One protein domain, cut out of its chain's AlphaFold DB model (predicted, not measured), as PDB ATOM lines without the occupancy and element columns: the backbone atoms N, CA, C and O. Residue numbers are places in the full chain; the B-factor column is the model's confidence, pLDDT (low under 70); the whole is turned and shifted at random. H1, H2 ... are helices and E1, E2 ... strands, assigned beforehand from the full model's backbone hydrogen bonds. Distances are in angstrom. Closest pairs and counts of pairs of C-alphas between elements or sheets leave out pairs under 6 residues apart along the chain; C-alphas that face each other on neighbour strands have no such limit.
ATOM      1  N   GLY A  23       7.513  25.206   3.144       87.19
ATOM      2  CA  GLY A  23       6.433  25.830   2.383       87.19
ATOM      3  C   GLY A  23       6.014  24.965   1.192       87.19
ATOM      4  O   GLY A  23       6.865  24.342   0.550       87.19
ATOM      5  N   LEU A  24       4.710  24.958   0.915       91.25
ATOM      6  CA  LEU A  24       4.119  24.398  -0.298       91.25
ATOM      7  C   LEU A  24       4.027  25.502  -1.356       91.25
ATOM      8  O   LEU A  24       3.557  26.600  -1.050       91.25
ATOM      9  N   VAL A  25       4.456  25.219  -2.582       93.88
ATOM     10  CA  VAL A  25       4.317  26.148  -3.712       93.88
ATOM     11  C   VAL A  25       3.213  25.655  -4.636       93.88
ATOM     12  O   VAL A  25       3.358  24.614  -5.273       93.88
ATOM     13  N   TRP A  26       2.123  26.413  -4.727       94.19
ATOM     14  CA  TRP A  26       0.994  26.099  -5.596       94.19
ATOM     15  C   TRP A  26       0.795  27.216  -6.622       94.19
ATOM     16  O   TRP A  26       0.485  28.346  -6.247       94.19
ATOM     17  N   ASP A  27       0.965  26.888  -7.904       94.38
ATOM     18  CA  ASP A  27       0.483  27.724  -9.003       94.38
ATOM     19  C   ASP A  27      -0.969  27.363  -9.345       94.38
ATOM     20  O   ASP A  27      -1.286  26.253  -9.786       94.38
ATOM     21  N   ASN A  28      -1.879  28.292  -9.070       93.12
ATOM     22  CA  ASN A  28      -3.305  28.017  -9.109       93.12
ATOM     23  C   ASN A  28      -3.911  28.099 -10.515       93.12
ATOM     24  O   ASN A  28      -5.104  27.836 -10.646       93.12
ATOM     25  N   HIS A  29      -3.143  28.476 -11.542       95.44
ATOM     26  CA  HIS A  29      -3.647  28.492 -12.910       95.44
ATOM     27  C   HIS A  29      -2.522  28.532 -13.953       95.44
ATOM     28  O   HIS A  29      -1.833  29.539 -14.109       95.44
ATOM     29  N   ALA A  30      -2.416  27.466 -14.741       92.50
ATOM     30  CA  ALA A  30      -1.540  27.381 -15.896       92.50
ATOM     31  C   ALA A  30      -2.358  27.072 -17.155       92.50
ATOM     32  O   ALA A  30      -2.969  26.006 -17.296       92.50
ATOM     33  N   CYS A  31      -2.336  28.016 -18.095       86.06
ATOM     34  CA  CYS A  31      -2.954  27.842 -19.399       86.06
ATOM     35  C   CYS A  31      -1.980  27.138 -20.341       86.06
ATOM     36  O   CYS A  31      -0.881  27.625 -20.608       86.06
ATOM     37  N   MET A  32      -2.431  26.025 -20.902       81.56
ATOM     38  CA  MET A  32      -1.691  25.255 -21.887       81.56
ATOM     39  C   MET A  32      -2.480  25.163 -23.199       81.56
ATOM     40  O   MET A  32      -3.696  25.351 -23.191       81.56
ATOM     41  N   PRO A  33      -1.835  24.876 -24.346       83.12
ATOM     42  CA  PRO A  33      -2.548  24.604 -25.587       83.12
ATOM     43  C   PRO A  33      -3.628  23.525 -25.408       83.12
ATOM     44  O   PRO A  33      -3.326  22.352 -25.241       83.12
ATOM     45  N   LEU A  34      -4.898  23.908 -25.497       85.56
ATOM     46  CA  LEU A  34      -6.027  22.989 -25.337       85.56
ATOM     47  C   LEU A  34      -6.277  22.177 -26.611       85.56
ATOM     48  O   LEU A  34      -7.205  22.440 -27.378       85.56
ATOM     49  N   ARG A  35      -5.389  21.223 -26.872       89.81
ATOM     50  CA  ARG A  35      -5.448  20.314 -28.015       89.81
ATOM     51  C   ARG A  35      -5.363  18.886 -27.479       89.81
ATOM     52  O   ARG A  35      -4.287  18.504 -27.018       89.81
ATOM     53  N   PRO A  36      -6.463  18.112 -27.504       88.81
ATOM     54  CA  PRO A  36      -6.438  16.739 -27.024       88.81
ATOM     55  C   PRO A  36      -5.353  15.933 -27.743       88.81
ATOM     56  O   PRO A  36      -5.206  16.032 -28.961       88.81
ATOM     57  N   ASP A  37      -4.599  15.162 -26.965       86.75
ATOM     58  CA  ASP A  37      -3.532  14.250 -27.397       86.75
ATOM     59  C   ASP A  37      -2.309  14.937 -28.044       86.75
ATOM     60  O   ASP A  37      -1.407  14.274 -28.558       86.75
ATOM     61  N   ASP A  38      -2.230  16.270 -27.967       85.62
ATOM     62  CA  ASP A  38      -1.007  17.032 -28.210       85.62
ATOM     63  C   ASP A  38      -0.307  17.298 -26.876       85.62
ATOM     64  O   ASP A  38      -0.742  18.124 -26.077       85.62
ATOM     65  N   HIS A  39       0.798  16.599 -26.636       75.69
ATOM     66  CA  HIS A  39       1.557  16.701 -25.391       75.69
ATOM     67  C   HIS A  39       2.767  17.642 -25.487       75.69
ATOM     68  O   HIS A  39       3.543  17.732 -24.540       75.69
ATOM     69  N   ALA A  40       2.939  18.376 -26.596       74.62
ATOM     70  CA  ALA A  40       4.151  19.161 -26.865       74.62
ATOM     71  C   ALA A  40       4.399  20.314 -25.874       74.62
ATOM     72  O   ALA A  40       5.475  20.904 -25.858       74.62
ATOM     73  N   PHE A  41       3.401  20.667 -25.069       70.19
ATOM     74  CA  PHE A  41       3.512  21.688 -24.030       70.19
ATOM     75  C   PHE A  41       3.710  21.114 -22.628       70.19
ATOM     76  O   PHE A  41       3.987  21.874 -21.706       70.19
ATOM     77  N   ILE A  42       3.531  19.804 -22.450       73.12
ATOM     78  CA  ILE A  42       3.440  19.192 -21.123       73.12
ATOM     79  C   ILE A  42       4.815  19.102 -20.449       73.12
ATOM     80  O   ILE A  42       4.884  19.129 -19.223       73.12
ATOM     81  N   ASP A  43       5.913  19.160 -21.211       77.38
ATOM     82  CA  ASP A  43       7.276  19.309 -20.674       77.38
ATOM     83  C   ASP A  43       7.422  20.534 -19.747       77.38
ATOM     84  O   ASP A  43       8.243  20.533 -18.830       77.38
ATOM     85  N   GLN A  44       6.561  21.551 -19.893       83.94
ATOM     86  CA  GLN A  44       6.510  22.693 -18.974       83.94
ATOM     87  C   GLN A  44       6.137  22.296 -17.534       83.94
ATOM     88  O   GLN A  44       6.497  23.003 -16.594       83.94
ATOM     89  N   LEU A  45       5.443  21.169 -17.330       89.88
ATOM     90  CA  LEU A  45       5.184  20.625 -15.994       89.88
ATOM     91  C   LEU A  45       6.475  20.154 -15.325       89.88
ATOM     92  O   LEU A  45       6.674  20.404 -14.134       89.88
ATOM     93  N   ALA A  46       7.369  19.521 -16.087       89.94
ATOM     94  CA  ALA A  46       8.672  19.106 -15.583       89.94
ATOM     95  C   ALA A  46       9.516  20.332 -15.202       89.94
ATOM     96  O   ALA A  46      10.106  20.359 -14.121       89.94
ATOM     97  N   ASP A  47       9.498  21.378 -16.034       90.56
ATOM     98  CA  ASP A  47      10.172  22.647 -15.740       90.56
ATOM     99  C   ASP A  47       9.606  23.323 -14.480       90.56
ATOM    100  O   ASP A  47      10.368  23.775 -13.618       90.56
ATOM    101  N   ALA A  48       8.278  23.352 -14.322       91.69
ATOM    102  CA  ALA A  48       7.624  23.888 -13.128       91.69
ATOM    103  C   ALA A  48       8.035  23.113 -11.867       91.69
ATOM    104  O   ALA A  48       8.398  23.709 -10.846       91.69
ATOM    105  N   HIS A  49       8.047  21.782 -11.940       92.62
ATOM    106  CA  HIS A  49       8.477  20.948 -10.826       92.62
ATOM    107  C   HIS A  49       9.957  21.167 -10.477       92.62
ATOM    108  O   HIS A  49      10.300  21.366  -9.307       92.62
ATOM    109  N   ALA A  50      10.831  21.238 -11.487       90.88
ATOM    110  CA  ALA A  50      12.254  21.534 -11.318       90.88
ATOM    111  C   ALA A  50      12.493  22.927 -10.707       90.88
ATOM    112  O   ALA A  50      13.414  23.111  -9.905       90.88
ATOM    113  N   ALA A  51      11.633  23.902 -11.018       91.00
ATOM    114  CA  ALA A  51      11.638  25.226 -10.396       91.00
ATOM    115  C   ALA A  51      11.172  25.207  -8.924       91.00
ATOM    116  O   ALA A  51      11.421  26.165  -8.185       91.00
ATOM    117  N   GLY A  52      10.568  24.108  -8.465       91.38
ATOM    118  CA  GLY A  52      10.129  23.901  -7.088       91.38
ATOM    119  C   GLY A  52       8.634  24.105  -6.860       91.38
ATOM    120  O   GLY A  52       8.258  24.367  -5.719       91.38
ATOM    121  N   VAL A  53       7.809  24.011  -7.909       94.06
ATOM    122  CA  VAL A  53       6.345  23.955  -7.794       94.06
ATOM    123  C   VAL A  53       5.919  22.570  -7.304       94.06
ATOM    124  O   VAL A  53       6.396  21.545  -7.791       94.06
ATOM    125  N   ASP A  54       5.015  22.557  -6.328       95.62
ATOM    126  CA  ASP A  54       4.461  21.343  -5.728       95.62
ATOM    127  C   ASP A  54       3.110  20.968  -6.307       95.62
ATOM    128  O   ASP A  54       2.820  19.786  -6.478       95.62
ATOM    129  N   VAL A  55       2.283  21.975  -6.585       96.94
ATOM    130  CA  VAL A  55       0.951  21.798  -7.154       96.94
ATOM    131  C   VAL A  55       0.749  22.793  -8.281       96.94
ATOM    132  O   VAL A  55       1.077  23.971  -8.138       96.94
ATOM    133  N   LEU A  56       0.180  22.327  -9.384       96.12
ATOM    134  CA  LEU A  56      -0.150  23.155 -10.533       96.12
ATOM    135  C   LEU A  56      -1.573  22.836 -11.007       96.12
ATOM    136  O   LEU A  56      -1.929  21.668 -11.177       96.12
ATOM    137  N   SER A  57      -2.397  23.871 -11.178       96.44
ATOM    138  CA  SER A  57      -3.739  23.736 -11.757       96.44
ATOM    139  C   SER A  57      -3.679  23.928 -13.267       96.44
ATOM    140  O   SER A  57      -3.227  24.971 -13.735       96.44
ATOM    141  N   LEU A  58      -4.102  22.918 -14.022       95.19
ATOM    142  CA  LEU A  58      -4.151  22.952 -15.475       95.19
ATOM    143  C   LEU A  58      -5.559  23.243 -15.970       95.19
ATOM    144  O   LEU A  58      -6.510  22.515 -15.664       95.19
ATOM    145  N   ASN A  59      -5.659  24.245 -16.832       95.38
ATOM    146  CA  ASN A  59      -6.906  24.529 -17.506       95.38
ATOM    147  C   ASN A  59      -7.276  23.410 -18.491       95.38
ATOM    148  O   ASN A  59      -6.448  23.003 -19.308       95.38
ATOM    149  N   ILE A  60      -8.523  22.933 -18.437       96.31
ATOM    150  CA  ILE A  60      -9.067  21.945 -19.388       96.31
ATOM    151  C   ILE A  60     -10.037  22.560 -20.404       96.31
ATOM    152  O   ILE A  60     -10.577  21.846 -21.247       96.31
ATOM    153  N   GLY A  61     -10.288  23.864 -20.322       95.94
ATOM    154  CA  GLY A  61     -11.226  24.552 -21.196       95.94
ATOM    155  C   GLY A  61     -11.535  25.973 -20.750       95.94
ATOM    156  O   GLY A  61     -11.539  26.264 -19.552       95.94
ATOM    157  N   PHE A  62     -11.798  26.855 -21.715       94.88
ATOM    158  CA  PHE A  62     -12.149  28.250 -21.477       94.88
ATOM    159  C   PHE A  62     -13.141  28.817 -22.501       94.88
ATOM    160  O   PHE A  62     -13.326  28.307 -23.612       94.88
ATOM    161  N   GLY A  63     -13.728  29.966 -22.159       91.50
ATOM    162  CA  GLY A  63     -14.421  30.818 -23.122       91.50
ATOM    163  C   GLY A  63     -15.627  30.134 -23.776       91.50
ATOM    164  O   GLY A  63     -16.517  29.689 -23.057       91.50
ATOM    165  N   PRO A  64     -15.719  30.093 -25.120       92.69
ATOM    166  CA  PRO A  64     -16.894  29.578 -25.822       92.69
ATOM    167  C   PRO A  64     -16.933  28.046 -25.935       92.69
ATOM    168  O   PRO A  64     -17.855  27.523 -26.557       92.69
ATOM    169  N   GLN A  65     -15.930  27.331 -25.414       95.88
ATOM    170  CA  GLN A  65     -15.835  25.880 -25.555       95.88
ATOM    171  C   GLN A  65     -17.001  25.176 -24.849       95.88
ATOM    172  O   GLN A  65     -17.378  25.519 -23.725       95.88
ATOM    173  N   GLY A  66     -17.570  24.183 -25.526       96.44
ATOM    174  CA  GLY A  66     -18.683  23.395 -25.030       96.44
ATOM    175  C   GLY A  66     -18.238  22.237 -24.135       96.44
ATOM    176  O   GLY A  66     -17.054  22.069 -23.822       96.44
ATOM    177  N   PRO A  67     -19.198  21.413 -23.688       96.94
ATOM    178  CA  PRO A  67     -18.910  20.290 -22.807       96.94
ATOM    179  C   PRO A  67     -18.026  19.223 -23.461       96.94
ATOM    180  O   PRO A  67     -17.197  18.636 -22.770       96.94
ATOM    181  N   ASP A  68     -18.167  18.982 -24.764       96.94
ATOM    182  CA  ASP A  68     -17.422  17.927 -25.453       96.94
ATOM    183  C   ASP A  68     -15.923  18.246 -25.511       96.94
ATOM    184  O   ASP A  68     -15.102  17.369 -25.238       96.94
ATOM    185  N   GLU A  69     -15.554  19.505 -25.765       97.06
ATOM    186  CA  GLU A  69     -14.157  19.944 -25.756       97.06
ATOM    187  C   GLU A  69     -13.522  19.804 -24.367       97.06
ATOM    188  O   GLU A  69     -12.424  19.260 -24.244       97.06
ATOM    189  N   HIS A  70     -14.230  20.224 -23.312       97.31
ATOM    190  CA  HIS A  70     -13.737  20.116 -21.934       97.31
ATOM    191  C   HIS A  70     -13.548  18.657 -21.512       97.31
ATOM    192  O   HIS A  70     -12.564  18.304 -20.863       97.31
ATOM    193  N   LEU A  71     -14.491  17.787 -21.881       97.38
ATOM    194  CA  LEU A  71     -14.425  16.365 -21.559       97.38
ATOM    195  C   LEU A  71     -13.310  15.652 -22.332       97.38
ATOM    196  O   LEU A  71     -12.660  14.779 -21.760       97.38
ATOM    197  N   ALA A  72     -13.064  16.030 -23.588       96.50
ATOM    198  CA  ALA A  72     -11.956  15.495 -24.377       96.50
ATOM    199  C   ALA A  72     -10.592  15.894 -23.792       96.50
ATOM    200  O   ALA A  72      -9.707  15.048 -23.663       96.50
ATOM    201  N   MET A  73     -10.434  17.157 -23.380       95.94
ATOM    202  CA  MET A  73      -9.220  17.622 -22.700       95.94
ATOM    203  C   MET A  73      -9.010  16.920 -21.359       95.94
ATOM    204  O   MET A  73      -7.911  16.443 -21.082       95.94
ATOM    205  N   LEU A  74     -10.071  16.804 -20.553       96.56
ATOM    206  CA  LEU A  74     -10.026  16.101 -19.274       96.56
ATOM    207  C   LEU A  74      -9.588  14.641 -19.439       96.56
ATOM    208  O   LEU A  74      -8.746  14.173 -18.673       96.56
ATOM    209  N   ASP A  75     -10.136  13.924 -20.426       96.12
ATOM    210  CA  ASP A  75      -9.747  12.538 -20.712       96.12
ATOM    211  C   ASP A  75      -8.282  12.446 -21.159       96.12
ATOM    212  O   ASP A  75      -7.524  11.632 -20.631       96.12
ATOM    213  N   SER A  76      -7.860  13.334 -22.064       94.62
ATOM    214  CA  SER A  76      -6.485  13.366 -22.568       94.62
ATOM    215  C   SER A  76      -5.462  13.618 -21.455       94.62
ATOM    216  O   SER A  76      -4.507  12.853 -21.309       94.62
ATOM    217  N   PHE A  77      -5.693  14.620 -20.601       94.31
ATOM    218  CA  PHE A  77      -4.818  14.893 -19.458       94.31
ATOM    219  C   PHE A  77      -4.847  13.787 -18.415       94.31
ATOM    220  O   PHE A  77      -3.794  13.402 -17.910       94.31
ATOM    221  N   SER A  78      -6.022  13.238 -18.110       94.94
ATOM    222  CA  SER A  78      -6.135  12.150 -17.135       94.94
ATOM    223  C   SER A  78      -5.356  10.913 -17.580       94.94
ATOM    224  O   SER A  78      -4.667  10.295 -16.766       94.94
ATOM    225  N   ARG A  79      -5.431  10.567 -18.868       95.06
ATOM    226  CA  ARG A  79      -4.691   9.444 -19.450       95.06
ATOM    227  C   ARG A  79      -3.191   9.689 -19.425       95.06
ATOM    228  O   ARG A  79      -2.450   8.834 -18.954       95.06
ATOM    229  N   TRP A  80      -2.761  10.879 -19.842       93.44
ATOM    230  CA  TRP A  80      -1.351  11.245 -19.826       93.44
ATOM    231  C   TRP A  80      -0.768  11.203 -18.405       93.44
ATOM    232  O   TRP A  80       0.281  10.600 -18.191       93.44
ATOM    233  N   LEU A  81      -1.473  11.750 -17.406       94.38
ATOM    234  CA  LEU A  81      -1.042  11.682 -16.003       94.38
ATOM    235  C   LEU A  81      -0.955  10.239 -15.492       94.38
ATOM    236  O   LEU A  81      -0.056   9.922 -14.718       94.38
ATOM    237  N   ALA A  82      -1.867   9.362 -15.918       95.62
ATOM    238  CA  ALA A  82      -1.821   7.948 -15.553       95.62
ATOM    239  C   ALA A  82      -0.611   7.223 -16.170       95.62
ATOM    240  O   ALA A  82      -0.022   6.361 -15.518       95.62
ATOM    241  N   GLU A  83      -0.219   7.585 -17.392       95.12
ATOM    242  CA  GLU A  83       0.963   7.047 -18.080       95.12
ATOM    243  C   GLU A  83       2.289   7.552 -17.480       95.12
ATOM    244  O   GLU A  83       3.300   6.865 -17.601       95.12
ATOM    245  N   HIS A  84       2.272   8.694 -16.781       94.62
ATOM    246  CA  HIS A  84       3.442   9.340 -16.163       94.62
ATOM    247  C   HIS A  84       3.327   9.414 -14.626       94.62
ATOM    248  O   HIS A  84       3.793  10.353 -13.974       94.62
ATOM    249  N   ALA A  85       2.669   8.420 -14.020       96.38
ATOM    250  CA  ALA A  85       2.389   8.383 -12.582       96.38
ATOM    251  C   ALA A  85       3.645   8.231 -11.692       96.38
ATOM    252  O   ALA A  85       3.559   8.321 -10.463       96.38
ATOM    253  N   ASP A  86       4.810   7.974 -12.288       96.31
ATOM    254  CA  ASP A  86       6.122   8.024 -11.641       96.31
ATOM    255  C   ASP A  86       6.545   9.459 -11.291       96.31
ATOM    256  O   ASP A  86       7.230   9.646 -10.288       96.31
ATOM    257  N   GLN A  87       6.087  10.456 -12.053       95.88
ATOM    258  CA  GLN A  87       6.480  11.867 -11.918       95.88
ATOM    259  C   GLN A  87       5.336  12.784 -11.471       95.88
ATOM    260  O   GLN A  87       5.577  13.817 -10.844       95.88
ATOM    261  N   TYR A  88       4.089  12.410 -11.767       97.00
ATOM    262  CA  TYR A  88       2.919  13.249 -11.518       97.00
ATOM    263  C   TYR A  88       1.870  12.526 -10.682       97.00
ATOM    264  O   TYR A  88       1.764  11.297 -10.686       97.00
ATOM    265  N   LEU A  89       1.060  13.304  -9.967       97.94
ATOM    266  CA  LEU A  89      -0.075  12.792  -9.210       97.94
ATOM    267  C   LEU A  89      -1.293  13.691  -9.409       97.94
ATOM    268  O   LEU A  89      -1.234  14.891  -9.156       97.94
ATOM    269  N   LEU A  90      -2.417  13.105  -9.827       97.88
ATOM    270  CA  LEU A  90      -3.683  13.827  -9.952       97.88
ATOM    271  C   LEU A  90      -4.265  14.144  -8.567       97.88
ATOM    272  O   LEU A  90      -4.663  13.245  -7.825       97.88
ATOM    273  N   VAL A  91      -4.345  15.430  -8.247       97.81
ATOM    274  CA  VAL A  91      -4.810  15.975  -6.974       97.81
ATOM    275  C   VAL A  91      -6.329  16.120  -6.980       97.81
ATOM    276  O   VAL A  91      -6.901  16.838  -7.797       97.81
ATOM    277  N   ARG A  92      -6.997  15.473  -6.019       95.62
ATOM    278  CA  ARG A  92      -8.440  15.630  -5.758       95.62
ATOM    279  C   ARG A  92      -8.734  16.113  -4.339       95.62
ATOM    280  O   ARG A  92      -9.887  16.432  -4.031       95.62
ATOM    281  N   SER A  93      -7.720  16.132  -3.480       95.44
ATOM    282  CA  SER A  93      -7.801  16.459  -2.064       95.44
ATOM    283  C   SER A  93      -6.468  16.995  -1.534       95.44
ATOM    284  O   SER A  93      -5.413  16.811  -2.136       95.44
ATOM    285  N   VAL A  94      -6.493  17.599  -0.345       94.88
ATOM    286  CA  VAL A  94      -5.266  18.023   0.353       94.88
ATOM    287  C   VAL A  94      -4.356  16.831   0.680       94.88
ATOM    288  O   VAL A  94      -3.138  16.982   0.696       94.88
ATOM    289  N   ALA A  95      -4.916  15.639   0.906       97.06
ATOM    290  CA  ALA A  95      -4.120  14.436   1.148       97.06
ATOM    291  C   ALA A  95      -3.276  14.057  -0.078       97.06
ATOM    292  O   ALA A  95      -2.114  13.689   0.078       97.06
ATOM    293  N   ASP A  96      -3.822  14.234  -1.283       97.56
ATOM    294  CA  ASP A  96      -3.101  13.991  -2.536       97.56
ATOM    295  C   ASP A  96      -1.925  14.960  -2.702       97.56
ATOM    296  O   ASP A  96      -0.846  14.551  -3.115       97.56
ATOM    297  N   ILE A  97      -2.096  16.226  -2.306       96.62
ATOM    298  CA  ILE A  97      -1.010  17.221  -2.305       96.62
ATOM    299  C   ILE A  97       0.140  16.764  -1.399       96.62
ATOM    300  O   ILE A  97       1.306  16.819  -1.787       96.62
ATOM    301  N   GLN A  98      -0.182  16.294  -0.191       95.62
ATOM    302  CA  GLN A  98       0.829  15.803   0.749       95.62
ATOM    303  C   GLN A  98       1.512  14.530   0.236       95.62
ATOM    304  O   GLN A  98       2.723  14.388   0.397       95.62
ATOM    305  N   ALA A  99       0.762  13.630  -0.407       97.25
ATOM    306  CA  ALA A  99       1.301  12.415  -1.011       97.25
ATOM    307  C   ALA A  99       2.242  12.728  -2.184       97.25
ATOM    308  O   ALA A  99       3.374  12.254  -2.191       97.25
ATOM    309  N   ALA A 100       1.823  13.593  -3.116       97.31
ATOM    310  CA  ALA A 100       2.657  14.036  -4.234       97.31
ATOM    311  C   ALA A 100       3.974  14.633  -3.729       97.31
ATOM    312  O   ALA A 100       5.054  14.255  -4.171       97.31
ATOM    313  N   ARG A 101       3.886  15.495  -2.713       94.19
ATOM    314  CA  ARG A 101       5.049  16.106  -2.078       94.19
ATOM    315  C   ARG A 101       5.983  15.085  -1.419       94.19
ATOM    316  O   ARG A 101       7.198  15.245  -1.514       94.19
ATOM    317  N   ALA A 102       5.436  14.099  -0.710       95.00
ATOM    318  CA  ALA A 102       6.220  13.068  -0.030       95.00
ATOM    319  C   ALA A 102       6.958  12.157  -1.022       95.00
ATOM    320  O   ALA A 102       8.086  11.751  -0.744       95.00
ATOM    321  N   ASP A 103       6.346  11.909  -2.178       96.50
ATOM    322  CA  ASP A 103       6.890  11.074  -3.249       96.50
ATOM    323  C   ASP A 103       7.764  11.857  -4.252       96.50
ATOM    324  O   ASP A 103       8.197  11.282  -5.247       96.50
ATOM    325  N   ASP A 104       8.024  13.150  -4.004       94.94
ATOM    326  CA  ASP A 104       8.736  14.071  -4.911       94.94
ATOM    327  C   ASP A 104       8.139  14.112  -6.330       94.94
ATOM    328  O   ASP A 104       8.841  14.100  -7.336       94.94
ATOM    329  N   LYS A 105       6.805  14.150  -6.394       97.06
ATOM    330  CA  LYS A 105       6.013  14.293  -7.618       97.06
ATOM    331  C   LYS A 105       5.397  15.679  -7.701       97.06
ATOM    332  O   LYS A 105       5.109  16.310  -6.681       97.06
ATOM    333  N   LEU A 106       5.098  16.119  -8.918       97.06
ATOM    334  CA  LEU A 106       4.238  17.279  -9.119       97.06
ATOM    335  C   LEU A 106       2.769  16.870  -8.945       97.06
ATOM    336  O   LEU A 106       2.252  16.009  -9.662       97.06
ATOM    337  N   GLY A 107       2.083  17.518  -8.007       98.00
ATOM    338  CA  GLY A 107       0.633  17.454  -7.901       98.00
ATOM    339  C   GLY A 107      -0.019  18.240  -9.039       98.00
ATOM    340  O   GLY A 107       0.280  19.414  -9.241       98.00
ATOM    341  N   VAL A 108      -0.931  17.617  -9.772       97.25
ATOM    342  CA  VAL A 108      -1.665  18.259 -10.866       97.25
ATOM    343  C   VAL A 108      -3.146  18.253 -10.533       97.25
ATOM    344  O   VAL A 108      -3.721  17.199 -10.286       97.25
ATOM    345  N   MET A 109      -3.763  19.426 -10.520       97.50
ATOM    346  CA  MET A 109      -5.212  19.604 -10.405       97.50
ATOM    347  C   MET A 109      -5.737  20.183 -11.721       97.50
ATOM    348  O   MET A 109      -4.956  20.721 -12.502       97.50
ATOM    349  N   PHE A 110      -7.041  20.101 -11.977       98.00
ATOM    350  CA  PHE A 110      -7.646  20.743 -13.141       98.00
ATOM    351  C   PHE A 110      -8.513  21.945 -12.768       98.00
ATOM    352  O   PHE A 110      -9.059  22.024 -11.662       98.00
ATOM    353  N   ASP A 111      -8.695  22.838 -13.733       98.12
ATOM    354  CA  ASP A 111      -9.625  23.956 -13.649       98.12
ATOM    355  C   ASP A 111     -10.394  24.207 -14.946       98.12
ATOM    356  O   ASP A 111      -9.983  23.801 -16.035       98.12
ATOM    357  N   VAL A 112     -11.545  24.866 -14.805       98.19
ATOM    358  CA  VAL A 112     -12.410  25.253 -15.923       98.19
ATOM    359  C   VAL A 112     -12.610  26.762 -15.930       98.19
ATOM    360  O   VAL A 112     -13.082  27.365 -14.960       98.19
ATOM    361  N   GLU A 113     -12.312  27.373 -17.067       97.50
ATOM    362  CA  GLU A 113     -12.376  28.808 -17.275       97.50
ATOM    363  C   GLU A 113     -13.693  29.230 -17.949       97.50
ATOM    364  O   GLU A 113     -13.737  29.680 -19.092       97.50
ATOM    365  N   GLY A 114     -14.800  29.085 -17.220       96.75
ATOM    366  CA  GLY A 114     -16.122  29.556 -17.628       96.75
ATOM    367  C   GLY A 114     -17.180  28.465 -17.601       96.75
ATOM    368  O   GLY A 114     -16.950  27.332 -18.006       96.75
ATOM    369  N   MET A 115     -18.391  28.829 -17.185       98.00
ATOM    370  CA  MET A 115     -19.518  27.897 -17.050       98.00
ATOM    371  C   MET A 115     -20.256  27.601 -18.366       98.00
ATOM    372  O   MET A 115     -21.349  27.043 -18.336       98.00
ATOM    373  N   VAL A 116     -19.687  27.935 -19.531       97.88
ATOM    374  CA  VAL A 116     -20.314  27.663 -20.840       97.88
ATOM    375  C   VAL A 116     -20.654  26.178 -21.058       97.88
ATOM    376  O   VAL A 116     -21.748  25.915 -21.560       97.88
ATOM    377  N   PRO A 117     -19.841  25.193 -20.618       97.94
ATOM    378  CA  PRO A 117     -20.222  23.778 -20.662       97.94
ATOM    379  C   PRO A 117     -21.529  23.443 -19.941       97.94
ATOM    380  O   PRO A 117     -22.163  22.440 -20.263       97.94
ATOM    381  N   LEU A 118     -21.917  24.262 -18.958       98.44
ATOM    382  CA  LEU A 118     -23.118  24.074 -18.149       98.44
ATOM    383  C   LEU A 118     -24.362  24.702 -18.794       98.44
ATOM    384  O   LEU A 118     -25.476  24.392 -18.375       98.44
ATOM    385  N   ASN A 119     -24.206  25.553 -19.815       96.81
ATOM    386  CA  ASN A 119     -25.329  26.203 -20.496       96.81
ATOM    387  C   ASN A 119     -26.407  25.191 -20.923       96.81
ATOM    388  O   ASN A 119     -26.153  23.996 -21.106       96.81
ATOM    389  N   CYS A 120     -27.636  25.677 -21.097       95.44
ATOM    390  CA  CYS A 120     -28.804  24.840 -21.387       95.44
ATOM    391  C   CYS A 120     -29.112  23.807 -20.280       95.44
ATOM    392  O   CYS A 120     -29.682  22.751 -20.553       95.44
ATOM    393  N   GLY A 121     -28.767  24.111 -19.022       94.94
ATOM    394  CA  GLY A 121     -29.199  23.328 -17.860       94.94
ATOM    395  C   GLY A 121     -28.314  22.134 -17.497       94.94
ATOM    396  O   GLY A 121     -28.747  21.276 -16.729       94.94
ATOM    397  N   ARG A 122     -27.077  22.069 -17.998       97.06
ATOM    398  CA  ARG A 122     -26.143  20.940 -17.841       97.06
ATOM    399  C   ARG A 122     -25.388  20.940 -16.504       97.06
ATOM    400  O   ARG A 122     -24.183  20.709 -16.450       97.06
ATOM    401  N   ILE A 123     -26.113  21.190 -15.410       97.62
ATOM    402  CA  ILE A 123     -25.578  21.211 -14.031       97.62
ATOM    403  C   ILE A 123     -24.937  19.863 -13.657       97.62
ATOM    404  O   ILE A 123     -23.965  19.834 -12.906       97.62
ATOM    405  N   ASP A 124     -25.421  18.760 -14.241       96.25
ATOM    406  CA  ASP A 124     -24.903  17.398 -14.057       96.25
ATOM    407  C   ASP A 124     -23.394  17.265 -14.322       96.25
ATOM    408  O   ASP A 124     -22.726  16.400 -13.751       96.25
ATOM    409  N   LEU A 125     -22.832  18.134 -15.164       98.25
ATOM    410  CA  LEU A 125     -21.416  18.088 -15.508       98.25
ATOM    411  C   LEU A 125     -20.496  18.527 -14.367       98.25
ATOM    412  O   LEU A 125     -19.328  18.145 -14.374       98.25
ATOM    413  N   ILE A 126     -20.993  19.264 -13.371       98.56
ATOM    414  CA  ILE A 126     -20.186  19.724 -12.232       98.56
ATOM    415  C   ILE A 126     -19.624  18.528 -11.455       98.56
ATOM    416  O   ILE A 126     -18.420  18.470 -11.199       98.56
ATOM    417  N   GLU A 127     -20.453  17.528 -11.148       98.44
ATOM    418  CA  GLU A 127     -20.005  16.305 -10.470       98.44
ATOM    419  C   GLU A 127     -19.022  15.500 -11.332       98.44
ATOM    420  O   GLU A 127     -18.026  14.969 -10.827       98.44
ATOM    421  N   ARG A 128     -19.249  15.459 -12.651       98.00
ATOM    422  CA  ARG A 128     -18.352  14.781 -13.595       98.00
ATOM    423  C   ARG A 128     -16.973  15.442 -13.631       98.00
ATOM    424  O   ARG A 128     -15.965  14.748 -13.505       98.00
ATOM    425  N   PHE A 129     -16.924  16.766 -13.744       98.50
ATOM    426  CA  PHE A 129     -15.685  17.539 -13.689       98.50
ATOM    427  C   PHE A 129     -14.987  17.380 -12.335       98.50
ATOM    428  O   PHE A 129     -13.790  17.086 -12.292       98.50
ATOM    429  N   ARG A 130     -15.730  17.473 -11.225       98.25
ATOM    430  CA  ARG A 130     -15.168  17.321  -9.877       98.25
ATOM    431  C   ARG A 130     -14.530  15.951  -9.662       98.25
ATOM    432  O   ARG A 130     -13.431  15.867  -9.109       98.25
ATOM    433  N   THR A 131     -15.195  14.888 -10.115       96.94
ATOM    434  CA  THR A 131     -14.682  13.508 -10.067       96.94
ATOM    435  C   THR A 131     -13.421  13.352 -10.922       96.94
ATOM    436  O   THR A 131     -12.461  12.681 -10.524       96.94
ATOM    437  N   GLY A 132     -13.390  14.033 -12.071       96.62
ATOM    438  CA  GLY A 132     -12.236  14.110 -12.966       96.62
ATOM    439  C   GLY A 132     -11.011  14.818 -12.384       96.62
ATOM    440  O   GLY A 132      -9.924  14.646 -12.916       96.62
ATOM    441  N   GLY A 133     -11.149  15.548 -11.274       97.75
ATOM    442  CA  GLY A 133     -10.051  16.294 -10.648       97.75
ATOM    443  C   GLY A 133     -10.093  17.801 -10.890       97.75
ATOM    444  O   GLY A 133      -9.123  18.488 -10.578       97.75
ATOM    445  N   VAL A 134     -11.210  18.332 -11.403       98.38
ATOM    446  CA  VAL A 134     -11.435  19.781 -11.444       98.38
ATOM    447  C   VAL A 134     -11.666  20.293 -10.024       98.38
ATOM    448  O   VAL A 134     -12.647  19.916  -9.378       98.38
ATOM    449  N   GLY A 135     -10.755  21.129  -9.530       97.69
ATOM    450  CA  GLY A 135     -10.827  21.698  -8.184       97.69
ATOM    451  C   GLY A 135     -11.632  22.987  -8.115       97.69
ATOM    452  O   GLY A 135     -12.305  23.236  -7.111       97.69
ATOM    453  N   TRP A 136     -11.603  23.781  -9.185       98.12
ATOM    454  CA  TRP A 136     -12.381  25.006  -9.288       98.12
ATOM    455  C   TRP A 136     -12.885  25.274 -10.706       98.12
ATOM    456  O   TRP A 136     -12.323  24.808 -11.697       98.12
ATOM    457  N   MET A 137     -13.962  26.054 -10.789       98.50
ATOM    458  CA  MET A 137     -14.524  26.557 -12.042       98.50
ATOM    459  C   MET A 137     -14.861  28.036 -11.879       98.50
ATOM    460  O   MET A 137     -15.464  28.424 -10.873       98.50
ATOM    461  N   LEU A 138     -14.471  28.874 -12.842       97.69
ATOM    462  CA  LEU A 138     -14.862  30.285 -12.820       97.69
ATOM    463  C   LEU A 138     -16.238  30.518 -13.444       97.69
ATOM    464  O   LEU A 138     -16.650  29.782 -14.340       97.69
ATOM    465  N   VAL A 139     -16.932  31.565 -12.992       98.44
ATOM    466  CA  VAL A 139     -18.320  31.848 -13.394       98.44
ATOM    467  C   VAL A 139     -18.433  32.191 -14.878       98.44
ATOM    468  O   VAL A 139     -19.144  31.515 -15.624       98.44
ATOM    469  N   ALA A 140     -17.716  33.216 -15.335       98.19
ATOM    470  CA  ALA A 140     -17.788  33.698 -16.710       98.19
ATOM    471  C   ALA A 140     -16.406  34.069 -17.249       98.19
ATOM    472  O   ALA A 140     -15.663  34.793 -16.593       98.19
ATOM    473  N   TYR A 141     -16.075  33.614 -18.460       97.81
ATOM    474  CA  TYR A 141     -14.826  33.971 -19.129       97.81
ATOM    475  C   TYR A 141     -15.045  35.143 -20.080       97.81
ATOM    476  O   TYR A 141     -15.396  34.954 -21.246       97.81
ATOM    477  N   ASN A 142     -14.838  36.361 -19.576       97.62
ATOM    478  CA  ASN A 142     -14.981  37.649 -20.263       97.62
ATOM    479  C   ASN A 142     -16.423  37.999 -20.662       97.62
ATOM    480  O   ASN A 142     -16.873  39.101 -20.373       97.62
ATOM    481  N   ARG A 143     -17.145  37.079 -21.299       97.94
ATOM    482  CA  ARG A 143     -18.495  37.264 -21.839       97.94
ATOM    483  C   ARG A 143     -19.549  36.652 -20.925       97.94
ATOM    484  O   ARG A 143     -19.254  35.717 -20.178       97.94
ATOM    485  N   ASN A 144     -20.776  37.151 -21.025       98.31
ATOM    486  CA  ASN A 144     -21.911  36.622 -20.266       98.31
ATOM    487  C   ASN A 144     -22.264  35.189 -20.704       98.31
ATOM    488  O   ASN A 144     -22.127  34.831 -21.876       98.31
ATOM    489  N   ASN A 145     -22.762  34.385 -19.767       98.12
ATOM    490  CA  ASN A 145     -23.311  33.049 -20.020       98.12
ATOM    491  C   ASN A 145     -24.598  32.828 -19.205       98.12
ATOM    492  O   ASN A 145     -25.082  33.751 -18.546       98.12
ATOM    493  N   ASP A 146     -25.160  31.616 -19.229       98.06
ATOM    494  CA  ASP A 146     -26.420  31.327 -18.527       98.06
ATOM    495  C   ASP A 146     -26.300  31.500 -17.002       98.06
ATOM    496  O   ASP A 146     -27.311  31.687 -16.320       98.06
ATOM    497  N   SER A 147     -25.084  31.443 -16.448       98.31
ATOM    498  CA  SER A 147     -24.817  31.499 -15.007       98.31
ATOM    499  C   SER A 147     -24.587  32.921 -14.491       98.31
ATOM    500  O   SER A 147     -25.058  33.247 -13.401       98.31
ATOM    501  N   GLY A 148     -23.912  33.790 -15.246       98.25
ATOM    502  CA  GLY A 148     -23.611  35.150 -14.791       98.25
ATOM    503  C   GLY A 148     -22.863  36.020 -15.800       98.25
ATOM    504  O   GLY A 148     -22.632  35.629 -16.948       98.25
ATOM    505  N   GLY A 149     -22.509  37.226 -15.350       98.12
ATOM    506  CA  GLY A 149     -21.862  38.253 -16.157       98.12
ATOM    507  C   GLY A 149     -20.335  38.155 -16.208       98.12
ATOM    508  O   GLY A 149     -19.672  37.941 -15.189       98.12
ATOM    509  N   GLY A 150     -19.766  38.348 -17.395       98.00
ATOM    510  CA  GLY A 150     -18.323  38.443 -17.612       98.00
ATOM    511  C   GLY A 150     -17.818  39.890 -17.574       98.00
ATOM    512  O   GLY A 150     -18.589  40.836 -17.694       98.00
ATOM    513  N   CYS A 151     -16.511  40.083 -17.400       97.69
ATOM    514  CA  CYS A 151     -15.919  41.412 -17.213       97.69
ATOM    515  C   CYS A 151     -15.818  42.281 -18.483       97.69
ATOM    516  O   CYS A 151     -15.432  43.442 -18.373       97.69
ATOM    517  N   THR A 152     -16.080  41.741 -19.682       97.31
ATOM    518  CA  THR A 152     -16.043  42.501 -20.953       97.31
ATOM    519  C   THR A 152     -17.419  42.821 -21.522       97.31
ATOM    520  O   THR A 152     -17.509  43.602 -22.470       97.31
ATOM    521  N   ASP A 153     -18.474  42.233 -20.965       96.81
ATOM    522  CA  ASP A 153     -19.862  42.519 -21.314       96.81
ATOM    523  C   ASP A 153     -20.523  43.418 -20.265       96.81
ATOM    524  O   ASP A 153     -19.961  43.715 -19.210       96.81
ATOM    525  N   GLU A 154     -21.744  43.864 -20.560       97.62
ATOM    526  CA  GLU A 154     -22.592  44.473 -19.541       97.62
ATOM    527  C   GLU A 154     -22.942  43.424 -18.478       97.62
ATOM    528  O   GLU A 154     -23.602  42.417 -18.756       97.62
ATOM    529  N   ASP A 155     -22.474  43.659 -17.255       97.81
ATOM    530  CA  ASP A 155     -22.609  42.725 -16.146       97.81
ATOM    531  C   ASP A 155     -24.043  42.709 -15.583       97.81
ATOM    532  O   ASP A 155     -24.461  43.569 -14.797       97.81
ATOM    533  N   GLY A 156     -24.800  41.684 -15.981       97.25
ATOM    534  CA  GLY A 156     -26.177  41.456 -15.543       97.25
ATOM    535  C   GLY A 156     -26.330  40.947 -14.103       97.25
ATOM    536  O   GLY A 156     -27.456  40.933 -13.597       97.25
ATOM    537  N   GLY A 157     -25.235  40.574 -13.433       98.56
ATOM    538  CA  GLY A 157     -25.259  39.899 -12.135       98.56
ATOM    539  C   GLY A 157     -25.406  38.375 -12.233       98.56
ATOM    540  O   GLY A 157     -25.447  37.781 -13.316       98.56
ATOM    541  N   LEU A 158     -25.502  37.731 -11.069       98.75
ATOM    542  CA  LEU A 158     -25.640  36.285 -10.940       98.75
ATOM    543  C   LEU A 158     -27.084  35.861 -11.240       98.75
ATOM    544  O   LEU A 158     -28.036  36.292 -10.577       98.75
ATOM    545  N   THR A 159     -27.268  34.961 -12.204       98.69
ATOM    546  CA  THR A 159     -28.611  34.547 -12.631       98.69
ATOM    547  C   THR A 159     -29.248  33.548 -11.648       98.69
ATOM    548  O   THR A 159     -28.560  32.910 -10.842       98.69
ATOM    549  N   PRO A 160     -30.576  33.318 -11.715       98.44
ATOM    550  CA  PRO A 160     -31.216  32.231 -10.970       98.44
ATOM    551  C   PRO A 160     -30.659  30.838 -11.307       98.44
ATOM    552  O   PRO A 160     -30.675  29.950 -10.451       98.44
ATOM    553  N   TYR A 161     -30.176  30.646 -12.539       98.56
ATOM    554  CA  TYR A 161     -29.491  29.425 -12.957       98.56
ATOM    555  C   TYR A 161     -28.087  29.341 -12.342       98.56
ATOM    556  O   TYR A 161     -27.760  28.330 -11.727       98.56
ATOM    557  N   GLY A 162     -27.312  30.430 -12.357       98.44
ATOM    558  CA  GLY A 162     -26.012  30.502 -11.685       98.44
ATOM    559  C   GLY A 162     -26.102  30.183 -10.193       98.44
ATOM    560  O   GLY A 162     -25.287  29.437  -9.664       98.44
ATOM    561  N   ARG A 163     -27.164  30.623  -9.507       98.56
ATOM    562  CA  ARG A 163     -27.416  30.237  -8.103       98.56
ATOM    563  C   ARG A 163     -27.654  28.734  -7.918       98.56
ATOM    564  O   ARG A 163     -27.355  28.214  -6.849       98.56
ATOM    565  N   GLN A 164     -28.228  28.041  -8.905       98.44
ATOM    566  CA  GLN A 164     -28.345  26.575  -8.883       98.44
ATOM    567  C   GLN A 164     -26.980  25.915  -9.081       98.44
ATOM    568  O   GLN A 164     -26.660  24.984  -8.348       98.44
ATOM    569  N   VAL A 165     -26.171  26.444 -10.004       98.50
ATOM    570  CA  VAL A 165     -24.789  26.004 -10.232       98.50
ATOM    571  C   VAL A 165     -23.954  26.126  -8.957       98.50
ATOM    572  O   VAL A 165     -23.346  25.141  -8.555       98.50
ATOM    573  N   LEU A 166     -23.998  27.268  -8.256       98.50
ATOM    574  CA  LEU A 166     -23.259  27.451  -6.996       98.50
ATOM    575  C   LEU A 166     -23.621  26.399  -5.941       98.50
ATOM    576  O   LEU A 166     -22.734  25.854  -5.294       98.50
ATOM    577  N   ARG A 167     -24.913  26.070  -5.796       98.31
ATOM    578  CA  ARG A 167     -25.354  25.031  -4.849       98.31
ATOM    579  C   ARG A 167     -24.816  23.652  -5.202       98.31
ATOM    580  O   ARG A 167     -24.498  22.877  -4.306       98.31
ATOM    581  N   GLU A 168     -24.732  23.333  -6.490       98.50
ATOM    582  CA  GLU A 168     -24.170  22.059  -6.926       98.50
ATOM    583  C   GLU A 168     -22.652  22.009  -6.723       98.50
ATOM    584  O   GLU A 168     -22.134  21.006  -6.238       98.50
ATOM    585  N   MET A 169     -21.946  23.103  -7.022       98.44
ATOM    586  CA  MET A 169     -20.512  23.232  -6.745       98.44
ATOM    587  C   MET A 169     -20.212  23.053  -5.254       98.44
ATOM    588  O   MET A 169     -19.325  22.277  -4.899       98.44
ATOM    589  N   GLU A 170     -21.005  23.679  -4.384       98.06
ATOM    590  CA  GLU A 170     -20.921  23.501  -2.933       98.06
ATOM    591  C   GLU A 170     -21.176  22.044  -2.523       98.06
ATOM    592  O   GLU A 170     -20.378  21.467  -1.783       98.06
ATOM    593  N   ARG A 171     -22.229  21.409  -3.063       98.06
ATOM    594  CA  ARG A 171     -22.566  20.004  -2.777       98.06
ATOM    595  C   ARG A 171     -21.411  19.051  -3.088       98.06
ATOM    596  O   ARG A 171     -21.173  18.127  -2.313       98.06
ATOM    597  N   VAL A 172     -20.728  19.239  -4.220       97.81
ATOM    598  CA  VAL A 172     -19.629  18.352  -4.645       97.81
ATOM    599  C   VAL A 172     -18.257  18.794  -4.121       97.81
ATOM    600  O   VAL A 172     -17.269  18.083  -4.312       97.81
ATOM    601  N   GLY A 173     -18.168  19.960  -3.477       96.69
ATOM    602  CA  GLY A 173     -16.908  20.536  -3.015       96.69
ATOM    603  C   GLY A 173     -15.994  20.974  -4.164       96.69
ATOM    604  O   GLY A 173     -14.805  20.647  -4.158       96.69
ATOM    605  N   MET A 174     -16.549  21.658  -5.168       97.88
ATOM    606  CA  MET A 174     -15.803  22.380  -6.204       97.88
ATOM    607  C   MET A 174     -15.795  23.870  -5.861       97.88
ATOM    608  O   MET A 174     -16.850  24.463  -5.667       97.88
ATOM    609  N   ILE A 175     -14.617  24.485  -5.804       97.75
ATOM    610  CA  ILE A 175     -14.482  25.904  -5.461       97.75
ATOM    611  C   ILE A 175     -14.976  26.764  -6.632       97.75
ATOM    612  O   ILE A 175     -14.695  26.470  -7.797       97.75
ATOM    613  N   VAL A 176     -15.692  27.849  -6.339       98.44
ATOM    614  CA  VAL A 176     -16.060  28.833  -7.361       98.44
ATOM    615  C   VAL A 176     -14.985  29.908  -7.490       98.44
ATOM    616  O   VAL A 176     -14.435  30.393  -6.503       98.44
ATOM    617  N   CYS A 177     -14.685  30.282  -8.731       98.56
ATOM    618  CA  CYS A 177     -13.723  31.322  -9.049       98.56
ATOM    619  C   CYS A 177     -14.407  32.535  -9.710       98.56
ATOM    620  O   CYS A 177     -15.284  32.396 -10.563       98.56
ATOM    621  N   CYS A 178     -14.001  33.746  -9.329       98.62
ATOM    622  CA  CYS A 178     -14.517  35.003  -9.882       98.62
ATOM    623  C   CYS A 178     -13.510  35.732 -10.784       98.62
ATOM    624  O   CYS A 178     -13.764  36.848 -11.240       98.62
ATOM    625  N   SER A 179     -12.387  35.094 -11.114       98.31
ATOM    626  CA  SER A 179     -11.587  35.487 -12.276       98.31
ATOM    627  C   SER A 179     -12.493  35.597 -13.518       98.31
ATOM    628  O   SER A 179     -13.393  34.788 -13.708       98.31
ATOM    629  N   HIS A 180     -12.286  36.627 -14.338       98.31
ATOM    630  CA  HIS A 180     -12.973  36.946 -15.605       98.31
ATOM    631  C   HIS A 180     -14.433  37.381 -15.470       98.31
ATOM    632  O   HIS A 180     -15.066  37.776 -16.453       98.31
ATOM    633  N   THR A 181     -14.935  37.379 -14.243       98.50
ATOM    634  CA  THR A 181     -16.317  37.689 -13.905       98.50
ATOM    635  C   THR A 181     -16.480  39.197 -13.725       98.50
ATOM    636  O   THR A 181     -15.568  39.876 -13.246       98.50
ATOM    637  N   GLY A 182     -17.630  39.738 -14.128       98.50
ATOM    638  CA  GLY A 182     -17.959  41.137 -13.872       98.50
ATOM    639  C   GLY A 182     -18.061  41.423 -12.368       98.50
ATOM    640  O   GLY A 182     -18.342  40.529 -11.567       98.50
ATOM    641  N   HIS A 183     -17.801  42.667 -11.957       98.62
ATOM    642  CA  HIS A 183     -17.725  43.037 -10.536       98.62
ATOM    643  C   HIS A 183     -19.044  42.841  -9.780       98.62
ATOM    644  O   HIS A 183     -19.027  42.415  -8.624       98.62
ATOM    645  N   ARG A 184     -20.189  43.104 -10.421       98.62
ATOM    646  CA  ARG A 184     -21.509  42.878  -9.821       98.62
ATOM    647  C   ARG A 184     -21.777  41.383  -9.683       98.62
ATOM    648  O   ARG A 184     -22.190  40.953  -8.610       98.62
ATOM    649  N   THR A 185     -21.511  40.588 -10.720       98.81
ATOM    650  CA  THR A 185     -21.650  39.127 -10.626       98.81
ATOM    651  C   THR A 185     -20.733  38.558  -9.545       98.81
ATOM    652  O   THR A 185     -21.200  37.778  -8.721       98.81
ATOM    653  N   ALA A 186     -19.467  38.978  -9.480       98.75
ATOM    654  CA  ALA A 186     -18.525  38.528  -8.455       98.75
ATOM    655  C   ALA A 186     -19.016  38.859  -7.037       98.75
ATOM    656  O   ALA A 186     -18.991  37.995  -6.162       98.75
ATOM    657  N   ARG A 187     -19.541  40.074  -6.822       98.75
ATOM    658  CA  ARG A 187     -20.171  40.451  -5.550       98.75
ATOM    659  C   ARG A 187     -21.330  39.525  -5.189       98.75
ATOM    660  O   ARG A 187     -21.381  39.006  -4.080       98.75
ATOM    661  N   GLU A 188     -22.252  39.314  -6.124       98.81
ATOM    662  CA  GLU A 188     -23.432  38.479  -5.894       98.81
ATOM    663  C   GLU A 188     -23.078  36.997  -5.681       98.81
ATOM    664  O   GLU A 188     -23.820  36.302  -4.989       98.81
ATOM    665  N   VAL A 189     -21.965  36.517  -6.250       98.75
ATOM    666  CA  VAL A 189     -21.410  35.178  -5.995       98.75
ATOM    667  C   VAL A 189     -20.851  35.089  -4.581       98.75
ATOM    668  O   VAL A 189     -21.240  34.174  -3.862       98.75
ATOM    669  N   ILE A 190     -20.009  36.040  -4.162       98.62
ATOM    670  CA  ILE A 190     -19.443  36.087  -2.801       98.62
ATOM    671  C   ILE A 190     -20.563  36.137  -1.752       98.62
ATOM    672  O   ILE A 190     -20.529  35.385  -0.785       98.62
ATOM    673  N   ASP A 191     -21.589  36.962  -1.973       98.12
ATOM    674  CA  ASP A 191     -22.716  37.100  -1.042       98.12
ATOM    675  C   ASP A 191     -23.617  35.843  -0.991       98.12
ATOM    676  O   ASP A 191     -24.376  35.665  -0.036       98.12
ATOM    677  N   ALA A 192     -23.597  34.993  -2.026       97.81
ATOM    678  CA  ALA A 192     -24.508  33.852  -2.166       97.81
ATOM    679  C   ALA A 192     -23.861  32.477  -1.961       97.81
ATOM    680  O   ALA A 192     -24.591  31.510  -1.732       97.81
ATOM    681  N   ALA A 193     -22.541  32.363  -2.108       95.38
ATOM    682  CA  ALA A 193     -21.827  31.102  -1.968       95.38
ATOM    683  C   ALA A 193     -21.798  30.659  -0.495       95.38
ATOM    684  O   ALA A 193     -21.445  31.433   0.389       95.38
ATOM    685  N   GLY A 194     -22.133  29.392  -0.227       92.81
ATOM    686  CA  GLY A 194     -21.968  28.777   1.096       92.81
ATOM    687  C   GLY A 194     -20.538  28.296   1.382       92.81
ATOM    688  O   GLY A 194     -20.291  27.653   2.400       92.81
ATOM    689  N   MET A 195     -19.591  28.592   0.488       94.69
ATOM    690  CA  MET A 195     -18.199  28.147   0.539       94.69
ATOM    691  C   MET A 195     -17.240  29.277   0.130       94.69
ATOM    692  O   MET A 195     -17.675  30.201  -0.559       94.69
ATOM    693  N   PRO A 196     -15.941  29.189   0.482       95.94
ATOM    694  CA  PRO A 196     -14.939  30.138   0.014       95.94
ATOM    695  C   PRO A 196     -14.922  30.291  -1.511       95.94
ATOM    696  O   PRO A 196     -15.036  29.313  -2.257       95.94
ATOM    697  N   VAL A 197     -14.739  31.531  -1.956       97.62
ATOM    698  CA  VAL A 197     -14.600  31.932  -3.362       97.62
ATOM    699  C   VAL A 197     -13.158  32.356  -3.596       97.62
ATOM    700  O   VAL A 197     -12.520  32.862  -2.683       97.62
ATOM    701  N   ILE A 198     -12.638  32.190  -4.811       98.25
ATOM    702  CA  ILE A 198     -11.280  32.633  -5.148       98.25
ATOM    703  C   ILE A 198     -11.257  33.589  -6.342       98.25
ATOM    704  O   ILE A 198     -12.121  33.557  -7.218       98.25
ATOM    705  N   PHE A 199     -10.187  34.371  -6.441       98.38
ATOM    706  CA  PHE A 199      -9.735  34.982  -7.692       98.38
ATOM    707  C   PHE A 199      -8.426  34.303  -8.107       98.38
ATOM    708  O   PHE A 199      -7.353  34.716  -7.679       98.38
ATOM    709  N   SER A 200      -8.508  33.234  -8.909       97.44
ATOM    710  CA  SER A 200      -7.349  32.378  -9.228       97.44
ATOM    711  C   SER A 200      -6.193  33.110  -9.916       97.44
ATOM    712  O   SER A 200      -5.038  32.791  -9.660       97.44
ATOM    713  N   HIS A 201      -6.498  34.094 -10.766       97.44
ATOM    714  CA  HIS A 201      -5.524  34.912 -11.484       97.44
ATOM    715  C   HIS A 201      -6.149  36.287 -11.784       97.44
ATOM    716  O   HIS A 201      -6.905  36.490 -12.736       97.44
ATOM    717  N   SER A 202      -5.919  37.258 -10.908       97.38
ATOM    718  CA  SER A 202      -6.389  38.638 -11.091       97.38
ATOM    719  C   SER A 202      -5.414  39.615 -10.436       97.38
ATOM    720  O   SER A 202      -4.654  39.225  -9.555       97.38
ATOM    721  N   ASN A 203      -5.439  40.886 -10.848       98.25
ATOM    722  CA  ASN A 203      -4.617  41.942 -10.248       98.25
ATOM    723  C   ASN A 203      -5.485  42.972  -9.515       98.25
ATOM    724  O   ASN A 203      -6.701  43.017  -9.695       98.25
ATOM    725  N   CYS A 204      -4.855  43.823  -8.704       98.38
ATOM    726  CA  CYS A 204      -5.530  44.895  -7.970       98.38
ATOM    727  C   CYS A 204      -5.837  46.087  -8.890       98.38
ATOM    728  O   CYS A 204      -4.922  46.631  -9.518       98.38
ATOM    729  N   SER A 205      -7.087  46.562  -8.914       98.12
ATOM    730  CA  SER A 205      -7.469  47.732  -9.727       98.12
ATOM    731  C   SER A 205      -6.782  49.018  -9.272       98.12
ATOM    732  O   SER A 205      -6.507  49.891 -10.089       98.12
ATOM    733  N   ALA A 206      -6.434  49.119  -7.986       98.06
ATOM    734  CA  ALA A 206      -5.687  50.253  -7.445       98.06
ATOM    735  C   ALA A 206      -4.280  50.413  -8.059       98.06
ATOM    736  O   ALA A 206      -3.716  51.505  -8.004       98.06
ATOM    737  N   LEU A 207      -3.703  49.344  -8.627       98.19
ATOM    738  CA  LEU A 207      -2.383  49.377  -9.267       98.19
ATOM    739  C   LEU A 207      -2.464  49.656 -10.770       98.19
ATOM    740  O   LEU A 207      -1.587  50.319 -11.322       98.19
ATOM    741  N   TYR A 208      -3.497  49.139 -11.434       97.81
ATOM    742  CA  TYR A 208      -3.735  49.359 -12.855       97.81
ATOM    743  C   TYR A 208      -5.234  49.295 -13.137       97.81
ATOM    744  O   TYR A 208      -5.876  48.283 -12.851       97.81
ATOM    745  N   ASP A 209      -5.783  50.368 -13.702       96.25
ATOM    746  CA  ASP A 209      -7.204  50.447 -14.020       96.25
ATOM    747  C   ASP A 209      -7.512  49.629 -15.280       96.25
ATOM    748  O   ASP A 209      -7.181  50.007 -16.406       96.25
ATOM    749  N   HIS A 210      -8.094  48.452 -15.073       97.69
ATOM    750  CA  HIS A 210      -8.477  47.524 -16.124       97.69
ATOM    751  C   HIS A 210      -9.717  46.758 -15.674       97.69
ATOM    752  O   HIS A 210      -9.773  46.286 -14.541       97.69
ATOM    753  N   TYR A 211     -10.680  46.557 -16.576       95.06
ATOM    754  CA  TYR A 211     -11.965  45.900 -16.279       95.06
ATOM    755  C   TYR A 211     -11.818  44.496 -15.662       95.06
ATOM    756  O   TYR A 211     -12.707  44.005 -14.976       95.06
ATOM    757  N   ARG A 212     -10.678  43.841 -15.909       97.12
ATOM    758  CA  ARG A 212     -10.346  42.506 -15.395       97.12
ATOM    759  C   ARG A 212      -9.794  42.504 -13.964       97.12
ATOM    760  O   ARG A 212      -9.761  41.441 -13.342       97.12
ATOM    761  N   ASN A 213      -9.320  43.652 -13.485       98.44
ATOM    762  CA  ASN A 213      -8.724  43.798 -12.164       98.44
ATOM    763  C   ASN A 213      -9.811  43.957 -11.097       98.44
ATOM    764  O   ASN A 213     -10.945  44.345 -11.392       98.44
ATOM    765  N   ILE A 214      -9.461  43.605  -9.861       98.50
ATOM    766  CA  ILE A 214     -10.397  43.510  -8.744       98.50
ATOM    767  C   ILE A 214     -10.292  44.773  -7.876       98.50
ATOM    768  O   ILE A 214      -9.197  45.093  -7.397       98.50
ATOM    769  N   PRO A 215     -11.405  45.499  -7.669       98.31
ATOM    770  CA  PRO A 215     -11.499  46.593  -6.712       98.31
ATOM    771  C   PRO A 215     -11.274  46.139  -5.265       98.31
ATOM    772  O   PRO A 215     -11.647  45.031  -4.879       98.31
ATOM    773  N   ASP A 216     -10.708  47.019  -4.439       98.56
ATOM    774  CA  ASP A 216     -10.364  46.713  -3.046       98.56
ATOM    775  C   ASP A 216     -11.553  46.231  -2.196       98.56
ATOM    776  O   ASP A 216     -11.364  45.463  -1.254       98.56
ATOM    777  N   ASP A 217     -12.773  46.699  -2.462       98.38
ATOM    778  CA  ASP A 217     -13.967  46.263  -1.734       98.38
ATOM    779  C   ASP A 217     -14.329  44.804  -2.043       98.38
ATOM    780  O   ASP A 217     -14.676  44.073  -1.117       98.38
ATOM    781  N   LEU A 218     -14.160  44.345  -3.289       98.38
ATOM    782  CA  LEU A 218     -14.328  42.933  -3.647       98.38
ATOM    783  C   LEU A 218     -13.212  42.056  -3.078       98.38
ATOM    784  O   LEU A 218     -13.494  40.950  -2.623       98.38
ATOM    785  N   ILE A 219     -11.968  42.548  -3.059       98.62
ATOM    786  CA  ILE A 219     -10.850  41.832  -2.422       98.62
ATOM    787  C   ILE A 219     -11.165  41.593  -0.939       98.62
ATOM    788  O   ILE A 219     -11.034  40.471  -0.454       98.62
ATOM    789  N   ARG A 220     -11.629  42.629  -0.222       98.62
ATOM    790  CA  ARG A 220     -12.024  42.505   1.191       98.62
ATOM    791  C   ARG A 220     -13.222  41.578   1.372       98.62
ATOM    792  O   ARG A 220     -13.164  40.713   2.233       98.62
ATOM    793  N   ALA A 221     -14.257  41.705   0.540       98.38
ATOM    794  CA  ALA A 221     -15.432  40.838   0.614       98.38
ATOM    795  C   ALA A 221     -15.070  39.353   0.427       98.38
ATOM    796  O   ALA A 221     -15.592  38.500   1.138       98.38
ATOM    797  N   CYS A 222     -14.148  39.049  -0.491       98.44
ATOM    798  CA  CYS A 222     -13.639  37.696  -0.706       98.44
ATOM    799  C   CYS A 222     -12.909  37.161   0.536       98.44
ATOM    800  O   CYS A 222     -13.217  36.067   1.003       98.44
ATOM    801  N   ALA A 223     -12.004  37.962   1.109       98.31
ATOM    802  CA  ALA A 223     -11.262  37.590   2.312       98.31
ATOM    803  C   ALA A 223     -12.180  37.403   3.536       98.31
ATOM    804  O   ALA A 223     -12.027  36.440   4.286       98.31
ATOM    805  N   ASP A 224     -13.171  38.280   3.719       97.88
ATOM    806  CA  ASP A 224     -14.152  38.193   4.811       97.88
ATOM    807  C   ASP A 224     -15.049  36.945   4.685       97.88
ATOM    808  O   ASP A 224     -15.504  36.402   5.693       97.88
ATOM    809  N   ALA A 225     -15.261  36.451   3.459       96.12
ATOM    810  CA  ALA A 225     -15.959  35.197   3.165       96.12
ATOM    811  C   ALA A 225     -15.055  33.944   3.258       96.12
ATOM    812  O   ALA A 225     -15.515  32.829   3.002       96.12
ATOM    813  N   GLY A 226     -13.784  34.101   3.646       96.81
ATOM    814  CA  GLY A 226     -12.828  33.005   3.838       96.81
ATOM    815  C   GLY A 226     -12.073  32.565   2.580       96.81
ATOM    816  O   GLY A 226     -11.502  31.471   2.590       96.81
TER     817      GLY A 226
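Overview. This is residues 23 to 226 of the 227 residues of an uncharacterized protein of Novosphingobium sp. Gsoil 351 (UniProt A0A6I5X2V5). A strongly twisted sheet of six parallel strands runs through the domain, with H2, H3 and H4 over one face and H1 over the opposite face near one end. Near the other end, H5 grazes the sheet beside E6, and H6 and H7 run side by side, with long loops around them. The 204 printed residues have seven named helices and six named strands in the order E1 H1 E2 H2 E3 H3 E4 H4 E5 H5 E6 H6 H7, of mixed class. The sheet is branched at E4, its neighbour pairs being E1 and E2, E2 and E4, E3 and E4, E4 and E5, E5 and E6. The whole is compact, with a radius of gyration of the C-alphas of 16.6 A and spans of 46 by 37 by 29 A.

Along the chain. E1, residues 26 to 30, begins at C-alpha 26 (0.994, 26.099, -5.596). H1 is residues 43 to 51, E2 55 to 62 with 20.5 A, H2 67 to 83 with 24.3 A, E3 88 to 90 and H3 94 to 102. E4, residues 106 to 113, is 21.8 A long and begins at C-alpha 106 (4.238, 17.279, -9.119). H4 is residues 125 to 132, E5 134 to 138, H5 160 to 172 with 19.2 A, E6 175 to 177 and H6 183 to 192. H7, residues 216 to 224, ends at C-alpha 224 (-14.152, 38.193, 4.811).

Arrangement. E2 lies on one side of E4, with N 58 to O 109 at 2.8 A; E3 and E5 lie on the other side, with N 108 to O 89 at 2.8 A and N 135 to O 110 at 2.9 A. E1 is parallel to E2, with N 30 to O 57 at 2.8 A, and E6 to E5, with N 177 to O 137 at 2.9 A. E1, H1, E2; E3, H3, E4; E4, H4, E5; and E5, H5, E6 are strand-helix-strand units, parallel neighbours joined through a helix, with right-handed crossovers. H2, H3 and H4 are on the same face, at heights of 8.9, 8.3 and 9.1 A over the sheet; H1 is on the opposite face at 9.3 A. H4 touches H5 at a shallow tilt of 26 degrees, closest at C-alphas 127 and 172, 6.2 A. H6 touches H7 at a shallow tilt of 17 degrees, closest at C-alphas 190 and 222, 6.4 A. In all seven helices every O i to N i+4 pair is within hydrogen-bond range.

Size, cuts and confidence. The C-alphas of Asp 103 and Glu 154, the two farthest apart, are 47.4 A apart. The printed part has no cut. The links E1 to H1, E4 to H4, E5 to H5 and H6 to H7 are long. The mean pLDDT of the printed part is 95.7, and no printed residue is under 70.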